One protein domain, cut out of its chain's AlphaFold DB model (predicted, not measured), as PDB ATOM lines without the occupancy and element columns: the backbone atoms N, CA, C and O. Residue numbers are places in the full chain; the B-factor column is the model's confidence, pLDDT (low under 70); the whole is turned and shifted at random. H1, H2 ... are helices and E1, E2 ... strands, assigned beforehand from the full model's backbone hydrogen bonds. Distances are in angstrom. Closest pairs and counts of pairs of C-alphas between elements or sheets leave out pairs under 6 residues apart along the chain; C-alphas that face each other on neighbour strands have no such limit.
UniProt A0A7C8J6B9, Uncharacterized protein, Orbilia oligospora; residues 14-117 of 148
ATOM      1  N   ILE A  14     117.278  48.711 108.403       84.88
ATOM      2  CA  ILE A  14     116.866  49.733 109.375       84.88
ATOM      3  C   ILE A  14     116.714  49.111 110.760       84.88
ATOM      4  O   ILE A  14     117.189  49.677 111.745       84.88
ATOM      5  N   GLU A  15     116.046  47.964 110.833       85.25
ATOM      6  CA  GLU A  15     115.835  47.244 112.085       85.25
ATOM      7  C   GLU A  15     117.162  46.778 112.680       85.25
ATOM      8  O   GLU A  15     117.454  47.139 113.817       85.25
ATOM      9  N   GLU A  16     118.007  46.097 111.896       85.88
ATOM     10  CA  GLU A  16     119.298  45.603 112.390       85.88
ATOM     11  C   GLU A  16     120.210  46.746 112.844       85.88
ATOM     12  O   GLU A  16     120.831  46.671 113.901       85.88
ATOM     13  N   PHE A  17     120.289  47.842 112.082       88.31
ATOM     14  CA  PHE A  17     121.090  48.981 112.516       88.31
ATOM     15  C   PHE A  17     120.586  49.542 113.852       88.31
ATOM     16  O   PHE A  17     121.389  49.850 114.732       88.31
ATOM     17  N   ASN A  18     119.270  49.678 114.024       88.12
ATOM     18  CA  ASN A  18     118.702  50.263 115.234       88.12
ATOM     19  C   ASN A  18     118.788  49.352 116.460       88.12
ATOM     20  O   ASN A  18     118.991  49.878 117.555       88.12
ATOM     21  N   SER A  19     118.664  48.035 116.294       86.62
ATOM     22  CA  SER A  19     118.825  47.077 117.390       86.62
ATOM     23  C   SER A  19     120.290  46.952 117.817       86.62
ATOM     24  O   SER A  19     120.593  46.971 119.008       86.62
ATOM     25  N   GLU A  20     121.217  46.901 116.858       86.38
ATOM     26  CA  GLU A  20     122.625  46.602 117.131       86.38
ATOM     27  C   GLU A  20     123.444  47.831 117.540       86.38
ATOM     28  O   GLU A  20     124.420  47.694 118.283       86.38
ATOM     29  N   ARG A  21     123.071  49.046 117.102       82.12
ATOM     30  CA  ARG A  21     123.861  50.267 117.378       82.12
ATOM     31  C   ARG A  21     123.960  50.631 118.860       82.12
ATOM     32  O   ARG A  21     124.839  51.406 119.222       82.12
ATOM     33  N   LEU A  22     123.042  50.129 119.687       84.88
ATOM     34  CA  LEU A  22     123.011  50.347 121.138       84.88
ATOM     35  C   LEU A  22     123.473  49.118 121.929       84.88
ATOM     36  O   LEU A  22     123.428  49.133 123.157       84.88
ATOM     37  N   SER A  23     123.888  48.045 121.252       84.00
ATOM     38  CA  SER A  23     124.367  46.851 121.938       84.00
ATOM     39  C   SER A  23     125.696  47.138 122.649       84.00
ATOM     40  O   SER A  23     126.579  47.812 122.121       84.00
ATOM     41  N   ASN A  24     125.871  46.576 123.848       76.88
ATOM     42  CA  ASN A  24     127.138  46.641 124.593       76.88
ATOM     43  C   ASN A  24     128.230  45.727 123.993       76.88
ATOM     44  O   ASN A  24     129.318  45.593 124.553       76.88
ATOM     45  N   GLY A  25     127.922  45.044 122.888       82.12
ATOM     46  CA  GLY A  25     128.815  44.127 122.199       82.12
ATOM     47  C   GLY A  25     129.735  44.822 121.197       82.12
ATOM     48  O   GLY A  25     129.755  46.042 121.035       82.12
ATOM     49  N   ARG A  26     130.523  44.018 120.477       82.94
ATOM     50  CA  ARG A  26     131.339  44.529 119.372       82.94
ATOM     51  C   ARG A  26     130.408  44.923 118.216       82.94
ATOM     52  O   ARG A  26     129.705  44.046 117.720       82.94
ATOM     53  N   PRO A  27     130.459  46.170 117.710       83.81
ATOM     54  CA  PRO A  27     129.551  46.605 116.659       83.81
ATOM     55  C   PRO A  27     129.720  45.767 115.390       83.81
ATOM     56  O   PRO A  27     130.851  45.467 114.968       83.81
ATOM     57  N   THR A  28     128.587  45.417 114.776       87.25
ATOM     58  CA  THR A  28     128.531  44.627 113.543       87.25
ATOM     59  C   THR A  28     129.202  45.366 112.379       87.25
ATOM     60  O   THR A  28     129.433  46.581 112.416       87.25
ATOM     61  N   LYS A  29     129.539  44.637 111.303       86.88
ATOM     62  CA  LYS A  29     130.074  45.264 110.080       86.88
ATOM     63  C   LYS A  29     129.094  46.291 109.502       86.88
ATOM     64  O   LYS A  29     129.542  47.331 109.028       86.88
ATOM     65  N   LEU A  30     127.788  46.023 109.586       87.44
ATOM     66  CA  LEU A  30     126.742  46.938 109.136       87.44
ATOM     67  C   LEU A  30     126.751  48.239 109.943       87.44
ATOM     68  O   LEU A  30     126.842  49.314 109.353       87.44
ATOM     69  N   VAL A  31     126.740  48.148 111.279       88.44
ATOM     70  CA  VAL A  31     126.772  49.325 112.163       88.44
ATOM     71  C   VAL A  31     127.998  50.187 111.877       88.44
ATOM     72  O   VAL A  31     127.880  51.408 111.772       88.44
ATOM     73  N   LYS A  32     129.164  49.565 111.670       89.31
ATOM     74  CA  LYS A  32     130.398  50.277 111.308       89.31
ATOM     75  C   LYS A  32     130.290  50.970 109.954       89.31
ATOM     76  O   LYS A  32     130.637  52.141 109.863       89.31
ATOM     77  N   ALA A  33     129.792  50.277 108.931       89.19
ATOM     78  CA  ALA A  33     129.664  50.829 107.586       89.19
ATOM     79  C   ALA A  33     128.697  52.024 107.543       89.19
ATOM     80  O   ALA A  33     129.043  53.074 107.008       89.19
ATOM     81  N   VAL A  34     127.519  51.901 108.167       89.56
ATOM     82  CA  VAL A  34     126.525  52.989 108.228       89.56
ATOM     83  C   VAL A  34     127.043  54.165 109.062       89.56
ATOM     84  O   VAL A  34     126.892  55.317 108.657       89.56
ATOM     85  N   SER A  35     127.721  53.903 110.185       89.19
ATOM     86  CA  SER A  35     128.342  54.959 111.004       89.19
ATOM     87  C   SER A  35     129.455  55.695 110.257       89.19
ATOM     88  O   SER A  35     129.545  56.920 110.321       89.19
ATOM     89  N   GLN A  36     130.289  54.967 109.512       89.56
ATOM     90  CA  GLN A  36     131.348  55.555 108.699       89.56
ATOM     91  C   GLN A  36     130.766  56.395 107.554       89.56
ATOM     92  O   GLN A  36     131.232  57.511 107.325       89.56
ATOM     93  N   LEU A  37     129.711  55.909 106.893       89.69
ATOM     94  CA  LEU A  37     128.966  56.674 105.896       89.69
ATOM     95  C   LEU A  37     128.409  57.973 106.501       89.69
ATOM     96  O   LEU A  37     128.625  59.041 105.935       89.69
ATOM     97  N   TYR A  38     127.777  57.911 107.681       87.38
ATOM     98  CA  TYR A  38     127.311  59.104 108.401       87.38
ATOM     99  C   TYR A  38     128.442  60.096 108.682       87.38
ATOM    100  O   TYR A  38     128.286  61.296 108.445       87.38
ATOM    101  N   GLY A  39     129.587  59.602 109.159       85.31
ATOM    102  CA  GLY A  39     130.770  60.417 109.425       85.31
ATOM    103  C   GLY A  39     131.258  61.143 108.172       85.31
ATOM    104  O   GLY A  39     131.395  62.366 108.189       85.31
ATOM    105  N   TYR A  40     131.433  60.421 107.062       85.25
ATOM    106  CA  TYR A  40     131.860  61.017 105.794       85.25
ATOM    107  C   TYR A  40     130.858  62.027 105.252       85.25
ATOM    108  O   TYR A  40     131.254  63.120 104.844       85.25
ATOM    109  N   MET A  41     129.570  61.692 105.277       85.00
ATOM    110  CA  MET A  41     128.523  62.601 104.823       85.00
ATOM    111  C   MET A  41     128.464  63.865 105.681       85.00
ATOM    112  O   MET A  41     128.268  64.956 105.155       85.00
ATOM    113  N   THR A  42     128.664  63.743 106.993       83.81
ATOM    114  CA  THR A  42     128.695  64.891 107.906       83.81
ATOM    115  C   THR A  42     129.906  65.776 107.631       83.81
ATOM    116  O   THR A  42     129.742  66.980 107.441       83.81
ATOM    117  N   PHE A  43     131.099  65.184 107.545       81.56
ATOM    118  CA  PHE A  43     132.347  65.910 107.312       81.56
ATOM    119  C   PHE A  43     132.338  66.663 105.975       81.56
ATOM    120  O   PHE A  43     132.684  67.840 105.919       81.56
ATOM    121  N   ASN A  44     131.869  66.013 104.908       76.69
ATOM    122  CA  ASN A  44     131.818  66.592 103.563       76.69
ATOM    123  C   ASN A  44     130.519  67.366 103.282       76.69
ATOM    124  O   ASN A  44     130.265  67.741 102.139       76.69
ATOM    125  N   LYS A  45     129.668  67.580 104.298       78.19
ATOM    126  CA  LYS A  45     128.365  68.253 104.165       78.19
ATOM    127  C   LYS A  45     127.487  67.660 103.040       78.19
ATOM    128  O   LYS A  45     126.736  68.369 102.378       78.19
ATOM    129  N   MET A  46     127.557  66.348 102.825       79.75
ATOM    130  CA  MET A  46     126.782  65.663 101.790       79.75
ATOM    131  C   MET A  46     125.332  65.450 102.227       79.75
ATOM    132  O   MET A  46     125.050  65.066 103.366       79.75
ATOM    133  N   ARG A  47     124.404  65.644 101.285       80.75
ATOM    134  CA  ARG A  47     122.970  65.383 101.479       80.75
ATOM    135  C   ARG A  47     122.594  63.923 101.225       80.75
ATOM    136  O   ARG A  47     121.755  63.387 101.946       80.75
ATOM    137  N   ILE A  48     123.211  63.304 100.216       86.12
ATOM    138  CA  ILE A  48     122.951  61.927  99.776       86.12
ATOM    139  C   ILE A  48     124.245  61.120  99.881       86.12
ATOM    140  O   ILE A  48     125.315  61.617  99.540       86.12
ATOM    141  N   GLY A  49     124.141  59.893 100.373       88.62
ATOM    142  CA  GLY A  49     125.208  58.905 100.405       88.62
ATOM    143  C   GLY A  49     124.711  57.579  99.856       88.62
ATOM    144  O   GLY A  49     123.509  57.365  99.697       88.62
ATOM    145  N   ALA A  50     125.642  56.684  99.564       89.69
ATOM    146  CA  ALA A  50     125.343  55.374  99.017       89.69
ATOM    147  C   ALA A  50     126.110  54.303  99.785       89.69
ATOM    148  O   ALA A  50     127.288  54.477 100.103       89.69
ATOM    149  N   LEU A  51     125.443  53.184 100.051       89.06
ATOM    150  CA  LEU A  51     126.068  51.966 100.541       89.06
ATOM    151  C   LEU A  51     125.790  50.851  99.541       89.06
ATOM    152  O   LEU A  51     124.636  50.521  99.274       89.06
ATOM    153  N   CYS A  52     126.851  50.265  99.004       87.06
ATOM    154  CA  CYS A  52     126.759  49.156  98.065       87.06
ATOM    155  C   CYS A  52     127.300  47.886  98.713       87.06
ATOM    156  O   CYS A  52     128.309  47.917  99.419       87.06
ATOM    157  N   ASN A  53     126.668  46.758  98.413       83.19
ATOM    158  CA  ASN A  53     127.272  45.442  98.577       83.19
ATOM    159  C   ASN A  53     127.354  44.751  97.199       83.19
ATOM    160  O   ASN A  53     127.224  45.406  96.173       83.19
ATOM    161  N   TYR A  54     127.580  43.437  97.142       81.06
ATOM    162  CA  TYR A  54     127.659  42.706  95.866       81.06
ATOM    163  C   TYR A  54     126.303  42.450  95.181       81.06
ATOM    164  O   TYR A  54     126.270  41.973  94.050       81.06
ATOM    165  N   LYS A  55     125.186  42.708  95.864       83.94
ATOM    166  CA  LYS A  55     123.821  42.403  95.411       83.94
ATOM    167  C   LYS A  55     122.965  43.646  95.195       83.94
ATOM    168  O   LYS A  55     122.147  43.641  94.282       83.94
ATOM    169  N   SER A  56     123.166  44.686  95.999       87.69
ATOM    170  CA  SER A  56     122.282  45.842  96.059       87.69
ATOM    171  C   SER A  56     123.021  47.139  96.376       87.69
ATOM    172  O   SER A  56     124.047  47.154  97.063       87.69
ATOM    173  N   LEU A  57     122.421  48.233  95.917       89.06
ATOM    174  CA  LEU A  57     122.710  49.611  96.289       89.06
ATOM    175  C   LEU A  57     121.605  50.124  97.227       89.06
ATOM    176  O   LEU A  57     120.422  49.923  96.967       89.06
ATOM    177  N   TYR A  58     121.996  50.829  98.284       88.50
ATOM    178  CA  TYR A  58     121.106  51.546  99.195       88.50
ATOM    179  C   TYR A  58     121.469  53.027  99.176       88.50
ATOM    180  O   TYR A  58     122.641  53.377  99.340       88.50
ATOM    181  N   LEU A  59     120.477  53.899  99.005       89.81
ATOM    182  CA  LEU A  59     120.667  55.342  99.101       89.81
ATOM    183  C   LEU A  59     120.292  55.827 100.496       89.81
ATOM    184  O   LEU A  59     119.261  55.445 101.041       89.81
ATOM    185  N   PHE A  60     121.125  56.701 101.049       89.81
ATOM    186  CA  PHE A  60     120.927  57.347 102.339       89.81
ATOM    187  C   PHE A  60     120.747  58.843 102.113       89.81
ATOM    188  O   PHE A  60     121.560  59.469 101.437       89.81
ATOM    189  N   GLN A  61     119.716  59.433 102.707       87.25
ATOM    190  CA  GLN A  61     119.483  60.872 102.688       87.25
ATOM    191  C   GLN A  61     119.504  61.416 104.114       87.25
ATOM    192  O   GLN A  61     118.791  60.916 104.984       87.25
ATOM    193  N   ARG A  62     120.295  62.467 104.364       84.38
ATOM    194  CA  ARG A  62     120.244  63.176 105.652       84.38
ATOM    195  C   ARG A  62     118.923  63.911 105.806       84.38
ATOM    196  O   ARG A  62     118.494  64.626 104.900       84.38
ATOM    197  N   VAL A  63     118.323  63.773 106.983       80.56
ATOM    198  CA  VAL A  63     117.107  64.487 107.369       80.56
ATOM    199  C   VAL A  63     117.324  65.123 108.735       80.56
ATOM    200  O   VAL A  63     117.661  64.446 109.705       80.56
ATOM    201  N   GLY A  64     117.146  66.442 108.807       72.88
ATOM    202  CA  GLY A  64     117.405  67.210 110.023       72.88
ATOM    203  C   GLY A  64     118.878  67.179 110.451       72.88
ATOM    204  O   GLY A  64     119.786  67.041 109.630       72.88
ATOM    205  N   SER A  65     119.116  67.329 111.754       71.94
ATOM    206  CA  SER A  65     120.464  67.382 112.332       71.94
ATOM    207  C   SER A  65     121.098  66.002 112.537       71.94
ATOM    208  O   SER A  65     122.319  65.885 112.418       71.94
ATOM    209  N   SER A  66     120.298  64.963 112.795       71.25
ATOM    210  CA  SER A  66     120.776  63.639 113.229       71.25
ATOM    211  C   SER A  66     120.073  62.440 112.575       71.25
ATOM    212  O   SER A  66     120.324  61.301 112.965       71.25
ATOM    213  N   GLY A  67     119.195  62.662 111.592       76.25
ATOM    214  CA  GLY A  67     118.406  61.604 110.961       76.25
ATOM    215  C   GLY A  67     118.963  61.118 109.623       76.25
ATOM    216  O   GLY A  67     119.561  61.878 108.854       76.25
ATOM    217  N   PHE A  68     118.681  59.849 109.319       82.25
ATOM    218  CA  PHE A  68     118.833  59.261 107.992       82.25
ATOM    219  C   PHE A  68     117.517  58.650 107.519       82.25
ATOM    220  O   PHE A  68     116.889  57.876 108.236       82.25
ATOM    221  N   GLN A  69     117.141  58.961 106.283       85.50
ATOM    222  CA  GLN A  69     116.223  58.146 105.498       85.50
ATOM    223  C   GLN A  69     117.032  57.201 104.618       85.50
ATOM    224  O   GLN A  69     118.100  57.570 104.128       85.50
ATOM    225  N   VAL A  70     116.516  55.992 104.417       87.31
ATOM    226  CA  VAL A  70     117.142  54.971 103.575       87.31
ATOM    227  C   VAL A  70     116.141  54.549 102.509       87.31
ATOM    228  O   VAL A  70     114.964  54.355 102.812       87.31
ATOM    229  N   SER A  71     116.590  54.437 101.263       85.12
ATOM    230  CA  SER A  71     115.769  53.906 100.177       85.12
ATOM    231  C   SER A  71     115.521  52.401 100.349       85.12
ATOM    232  O   SER A  71     116.307  51.712 101.006       85.12
ATOM    233  N   PRO A  72     114.509  51.843  99.664       84.88
ATOM    234  CA  PRO A  72     114.510  50.421  99.337       84.88
ATOM    235  C   PRO A  72     115.813  50.010  98.617       84.88
ATOM    236  O   PRO A  72     116.473  50.864  98.006       84.88
ATOM    237  N   PRO A  73     116.210  48.726  98.681       87.44
ATOM    238  CA  PRO A  73     117.376  48.240  97.954       87.44
ATOM    239  C   PRO A  73     117.142  48.280  96.441       87.44
ATOM    240  O   PRO A  73     116.152  47.745  95.954       87.44
ATOM    241  N   PHE A  74     118.111  48.812  95.702       86.62
ATOM    242  CA  PHE A  74     118.202  48.668  94.250       86.62
ATOM    243  C   PHE A  74     119.090  47.464  93.944       86.62
ATOM    244  O   PHE A  74     120.317  47.563  94.077       86.62
ATOM    245  N   LYS A  75     118.520  46.305  93.595       88.62
ATOM    246  CA  LYS A  75     119.346  45.114  93.339       88.62
ATOM    247  C   LYS A  75     119.997  45.221  91.964       88.62
ATOM    248  O   LYS A  75     119.365  45.636  91.000       88.62
ATOM    249  N   PHE A  76     121.244  44.772  91.830       86.62
ATOM    250  CA  PHE A  76     121.946  44.756  90.536       86.62
ATOM    251  C   PHE A  76     121.296  43.818  89.506       86.62
ATOM    252  O   PHE A  76     121.565  43.941  88.314       86.62
ATOM    253  N   SER A  77     120.439  42.897  89.955       86.75
ATOM    254  CA  SER A  77     119.604  42.053  89.094       86.75
ATOM    255  C   SER A  77     118.381  42.769  88.521       86.75
ATOM    256  O   SER A  77     117.827  42.307  87.521       86.75
ATOM    257  N   ASP A  78     117.935  43.850  89.160       83.38
ATOM    258  CA  ASP A  78     116.652  44.478  88.866       83.38
ATOM    259  C   ASP A  78     116.770  45.407  87.652       83.38
ATOM    260  O   ASP A  78     117.837  45.938  87.325       83.38
ATOM    261  N   ARG A  79     115.657  45.587  86.938       82.31
ATOM    262  CA  ARG A  79     115.578  46.380  85.701       82.31
ATOM    263  C   ARG A  79     114.557  47.503  85.845       82.31
ATOM    264  O   ARG A  79     113.686  47.467  86.705       82.31
ATOM    265  N   GLY A  80     114.646  48.502  84.970       79.62
ATOM    266  CA  GLY A  80     113.717  49.632  84.985       79.62
ATOM    267  C   GLY A  80     113.889  50.498  86.234       79.62
ATOM    268  O   GLY A  80     115.018  50.813  86.616       79.62
ATOM    269  N   THR A  81     112.778  50.888  86.856       77.56
ATOM    270  CA  THR A  81     112.723  51.853  87.970       77.56
ATOM    271  C   THR A  81     113.283  51.331  89.294       77.56
ATOM    272  O   THR A  81     113.550  52.127  90.185       77.56
ATOM    273  N   GLU A  82     113.494  50.021  89.415       75.12
ATOM    274  CA  GLU A  82     114.062  49.374  90.609       75.12
ATOM    275  C   GLU A  82     115.570  49.096  90.464       75.12
ATOM    276  O   GLU A  82     116.221  48.594  91.378       75.12
ATOM    277  N   SER A  83     116.154  49.447  89.314       82.50
ATOM    278  CA  SER A  83     117.567  49.199  89.026       82.50
ATOM    279  C   SER A  83     118.502  50.267  89.619       82.50
ATOM    280  O   SER A  83     118.102  51.418  89.821       82.50
ATOM    281  N   PRO A  84     119.800  49.961  89.786       85.50
ATOM    282  CA  PRO A  84     120.815  50.952  90.155       85.50
ATOM    283  C   PRO A  84     120.935  52.119  89.164       85.50
ATOM    284  O   PRO A  84     121.340  53.214  89.547       85.50
ATOM    285  N   VAL A  85     120.548  51.919  87.898       83.94
ATOM    286  CA  VAL A  85     120.492  53.006  86.909       83.94
ATOM    287  C   VAL A  85     119.407  54.012  87.288       83.94
ATOM    288  O   VAL A  85     119.651  55.214  87.239       83.94
ATOM    289  N   ALA A  86     118.237  53.550  87.740       77.56
ATOM    290  CA  ALA A  86     117.186  54.441  88.227       77.56
ATOM    291  C   ALA A  86     117.624  55.210  89.485       77.56
ATOM    292  O   ALA A  86     117.351  56.405  89.597       77.56
ATOM    293  N   ALA A  87     118.373  54.563  90.385       84.56
ATOM    294  CA  ALA A  87     118.975  55.220  91.545       84.56
ATOM    295  C   ALA A  87     119.934  56.353  91.135       84.56
ATOM    296  O   ALA A  87     119.874  57.450  91.691       84.56
ATOM    297  N   LEU A  88     120.783  56.118  90.128       85.00
ATOM    298  CA  LEU A  88     121.687  57.137  89.591       85.00
ATOM    299  C   LEU A  88     120.911  58.303  88.964       85.00
ATOM    300  O   LEU A  88     121.200  59.459  89.259       85.00
ATOM    301  N   VAL A  89     119.889  58.004  88.155       80.94
ATOM    302  CA  VAL A  89     119.019  59.020  87.541       80.94
ATOM    303  C   VAL A  89     118.334  59.875  88.608       80.94
ATOM    304  O   VAL A  89     118.279  61.095  88.463       80.94
ATOM    305  N   TYR A  90     117.870  59.272  89.706       78.12
ATOM    306  CA  TYR A  90     117.296  60.008  90.833       78.12
ATOM    307  C   TYR A  90     118.305  60.980  91.461       78.12
ATOM    308  O   TYR A  90     117.972  62.144  91.687       78.12
ATOM    309  N   ILE A  91     119.544  60.537  91.704       82.31
ATOM    310  CA  ILE A  91     120.604  61.402  92.244       82.31
ATOM    311  C   ILE A  91     120.881  62.564  91.287       82.31
ATOM    312  O   ILE A  91     120.895  63.714  91.719       82.31
ATOM    313  N   CYS A  92     121.047  62.285  89.991       78.19
ATOM    314  CA  CYS A  92     121.266  63.314  88.974       78.19
ATOM    315  C   CYS A  92     120.114  64.324  88.936       78.19
ATOM    316  O   CYS A  92     120.355  65.529  88.948       78.19
ATOM    317  N   HIS A  93     118.867  63.847  88.962       77.00
ATOM    318  CA  HIS A  93     117.692  64.709  89.017       77.00
ATOM    319  C   HIS A  93     117.709  65.605  90.262       77.00
ATOM    320  O   HIS A  93     117.524  66.811  90.143       77.00
ATOM    321  N   GLN A  94     117.967  65.047  91.452       74.12
ATOM    322  CA  GLN A  94     118.051  65.827  92.694       74.12
ATOM    323  C   GLN A  94     119.138  66.904  92.624       74.12
ATOM    324  O   GLN A  94     118.905  68.039  93.034       74.12
ATOM    325  N   VAL A  95     120.305  66.564  92.080       70.94
ATOM    326  CA  VAL A  95     121.422  67.498  91.901       70.94
ATOM    327  C   VAL A  95     121.037  68.641  90.952       70.94
ATOM    328  O   VAL A  95     121.277  69.801  91.281       70.94
ATOM    329  N   ILE A  96     120.349  68.343  89.844       65.75
ATOM    330  CA  ILE A  96     119.821  69.356  88.915       65.75
ATOM    331  C   ILE A  96     118.764  70.235  89.591       65.75
ATOM    332  O   ILE A  96     118.837  71.455  89.493       65.75
ATOM    333  N   THR A  97     117.800  69.644  90.305       70.00
ATOM    334  CA  THR A  97     116.725  70.401  90.975       70.00
ATOM    335  C   THR A  97     117.271  71.350  92.043       70.00
ATOM    336  O   THR A  97     116.756  72.449  92.218       70.00
ATOM    337  N   VAL A  98     118.313  70.938  92.769       67.06
ATOM    338  CA  VAL A  98     118.961  71.757  93.805       67.06
ATOM    339  C   VAL A  98     119.954  72.763  93.198       67.06
ATOM    340  O   VAL A  98     120.370  73.701  93.877       67.06
ATOM    341  N   GLY A  99     120.340  72.588  91.929       57.78
ATOM    342  CA  GLY A  99     121.241  73.484  91.195       57.78
ATOM    343  C   GLY A  99     122.677  73.514  91.726       57.78
ATOM    344  O   GLY A  99     123.474  74.360  91.328       57.78
ATOM    345  N   SER A 100     123.026  72.620  92.651       59.19
ATOM    346  CA  SER A 100     124.358  72.552  93.247       59.19
ATOM    347  C   SER A 100     124.627  71.188  93.875       59.19
ATOM    348  O   SER A 100     123.706  70.487  94.305       59.19
ATOM    349  N   PHE A 101     125.902  70.808  93.957       64.06
ATOM    350  CA  PHE A 101     126.340  69.617  94.682       64.06
ATOM    351  C   PHE A 101     127.616  69.890  95.477       64.06
ATOM    352  O   PHE A 101     128.398  70.785  95.163       64.06
ATOM    353  N   HIS A 102     127.804  69.133  96.554       61.91
ATOM    354  CA  HIS A 102     129.036  69.150  97.338       61.91
ATOM    355  C   HIS A 102     129.899  67.970  96.912       61.91
ATOM    356  O   HIS A 102     129.378  66.868  96.726       61.91
ATOM    357  N   HIS A 103     131.199  68.195  96.758       61.62
ATOM    358  CA  HIS A 103     132.151  67.158  96.381       61.62
ATOM    359  C   HIS A 103     133.285  67.070  97.401       61.62
ATOM    360  O   HIS A 103     133.695  68.069  97.996       61.62
ATOM    361  N   SER A 104     133.760  65.846  97.621       51.09
ATOM    362  CA  SER A 104     134.964  65.578  98.404       51.09
ATOM    363  C   SER A 104     136.210  66.071  97.663       51.09
ATOM    364  O   SER A 104     136.161  66.200  96.437       51.09
ATOM    365  N   PRO A 105     137.327  66.316  98.374       52.56
ATOM    366  CA  PRO A 105     138.583  66.641  97.719       52.56
ATOM    367  C   PRO A 105     138.977  65.510  96.771       52.56
ATOM    368  O   PRO A 105     139.204  64.375  97.187       52.56
ATOM    369  N   ILE A 106     139.020  65.840  95.492       52.81
ATOM    370  CA  ILE A 106     139.666  65.055  94.443       52.81
ATOM    371  C   ILE A 106     141.049  65.666  94.207       52.81
ATOM    372  O   ILE A 106     141.305  66.784  94.651       52.81
ATOM    373  N   GLU A 107     141.946  64.967  93.507       48.50
ATOM    374  CA  GLU A 107     143.326  65.427  93.232       48.50
ATOM    375  C   GLU A 107     143.421  66.863  92.664       48.50
ATOM    376  O   GLU A 107     144.487  67.469  92.688       48.50
ATOM    377  N   GLN A 108     142.304  67.428  92.193       44.91
ATOM    378  CA  GLN A 108     142.191  68.761  91.610       44.91
ATOM    379  C   GLN A 108     141.609  69.851  92.536       44.91
ATOM    380  O   GLN A 108     141.434  70.976  92.072       44.91
ATOM    381  N   GLY A 109     141.324  69.602  93.825       44.06
ATOM    382  CA  GLY A 109     140.929  70.703  94.718       44.06
ATOM    383  C   GLY A 109     140.403  70.342  96.112       44.06
ATOM    384  O   GLY A 109     140.099  69.183  96.393       44.06
ATOM    385  N   PRO A 110     140.295  71.342  97.013       44.97
ATOM    386  CA  PRO A 110     139.681  71.177  98.330       44.97
ATOM    387  C   PRO A 110     138.172  70.891  98.215       44.97
ATOM    388  O   PRO A 110     137.561  71.239  97.204       44.97
ATOM    389  N   PRO A 111     137.538  70.300  99.248       56.34
ATOM    390  CA  PRO A 111     136.088  70.111  99.266       56.34
ATOM    391  C   PRO A 111     135.350  71.434  99.043       56.34
ATOM    392  O   PRO A 111     135.695  72.455  99.642       56.34
ATOM    393  N   GLY A 112     134.297  71.406  98.228       62.53
ATOM    394  CA  GLY A 112     133.546  72.610  97.888       62.53
ATOM    395  C   GLY A 112     132.139  72.350  97.362       62.53
ATOM    396  O   GLY A 112     131.734  71.214  97.101       62.53
ATOM    397  N   THR A 113     131.394  73.442  97.198       60.00
ATOM    398  CA  THR A 113     130.080  73.464  96.548       60.00
ATOM    399  C   THR A 113     130.267  73.875  95.096       60.00
ATOM    400  O   THR A 113     130.707  74.991  94.835       60.00
ATOM    401  N   HIS A 114     129.907  73.003  94.157       62.31
ATOM    402  CA  HIS A 114     129.820  73.366  92.745       62.31
ATOM    403  C   HIS A 114     128.388  73.799  92.439       62.31
ATOM    404  O   HIS A 114     127.449  73.050  92.720       62.31
ATOM    405  N   MET A 115     128.210  75.005  91.897       61.62
ATOM    406  CA  MET A 115     126.927  75.406  91.320       61.62
ATOM    407  C   MET A 115     126.865  74.912  89.888       61.62
ATOM    408  O   MET A 115     127.751  75.217  89.095       61.62
ATOM    409  N   LEU A 116     125.800  74.191  89.566       56.22
ATOM    410  CA  LEU A 116     125.558  73.738  88.210       56.22
ATOM    411  C   LEU A 116     125.093  74.914  87.364       56.22
ATOM    412  O   LEU A 116     124.037  75.498  87.620       56.22
ATOM    413  N   LYS A 117     125.863  75.244  86.334       58.44
ATOM    414  CA  LYS A 117     125.403  76.120  85.258       58.44
ATOM    415  C   LYS A 117     124.798  75.264  84.154       58.44
ATOM    416  O   LYS A 117     125.217  74.136  83.937       58.44
TER     417      LYS A 117
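AT A GLANCE: This is residues 14 to 117 of the 148 residues of an uncharacterized protein of Orbilia oligospora (UniProt A0A7C8J6B9). A small antiparallel sheet of three strands, E1, E2 and E3, is the middle layer between two long helices, H2 slantwise over one face and H3 along the other. H1 packs on the beginning of H2 towards one end of the long axis, and a separate small hairpin, E4 and E5, follows H3 towards the other end. The 104 residues printed have three named helices and five named strands, in the order H1 H2 E1 E2 E3 H3 E4 E5, and the class is mixed, helices and strands. The whole is only just compact, close to loose, with a radius of gyration of the C-alphas of 15.2 A, and spans 48 by 35 by 28 A.

HOW THE PARTS SIT: E1, residues 48 to 52, E2, residues 56 to 63, and E3, residues 67 to 70, form a meander, each strand the antiparallel neighbour of the one before, with E1 and E3 as edge strands. In the hairpin E1 and E2, N 49 and O 60 are within hydrogen-bond range at 2.8 A; in the hairpin E2 and E3, N 61 and O 69 are, at 2.8 A. H2, residues 29 to 43, is on the sheet at a height of 7.7 A, over E2 and slantwise to the strands, at 49 degrees to E2 on the local plane. The closest C-alphas of H2 and E1 are those of Met 41 and Gly 49, 6.6 A apart. H3, residues 84 to 98, is on the opposite face at a height of 10.3 A, giving three layers, helices on both faces of a sheet. H3 runs along the strands, at 10 degrees to E2 on the local plane; its closest C-alphas with E2 are those of Pro 84 and Leu 57, 6.6 A apart. H1, residues 14 to 20, is not on the sheet; it touches residues 30 to 34 of H2, with the C-alphas of Phe 17 and Val 31 closest at 5.7 A, only just about perpendicular at 73 degrees. E4, residues 100 to 103, and E5, residues 112 to 115, form an antiparallel hairpin, with N 114 and O 101 2.9 A apart. The closest C-alphas of H3 and E4 are those of Val 95 and Phe 101, at 6.0 A. In H1, H2 and H3, every O i to N i+4 pair is within hydrogen-bond range.

IN THESE COORDINATES: E2 measures 22.4 A from first to last C-alpha, E1 13.4 A, H2 21.0 A and H3 21.2 A. H1 begins at C-alpha 14, (116.866, 49.733, 109.375), and E5 ends at C-alpha 115, (126.927, 75.406, 91.320).

THE WHOLE: The C-alphas farthest apart are those of Asn 24 and Lys 117, at 49.2 A. The printed part has no cut, and the link from E3 to H3, 13 residues, is long. Mean pLDDT of the printed part is 78.2; residue 96 and residues 98 to 117 are under 70.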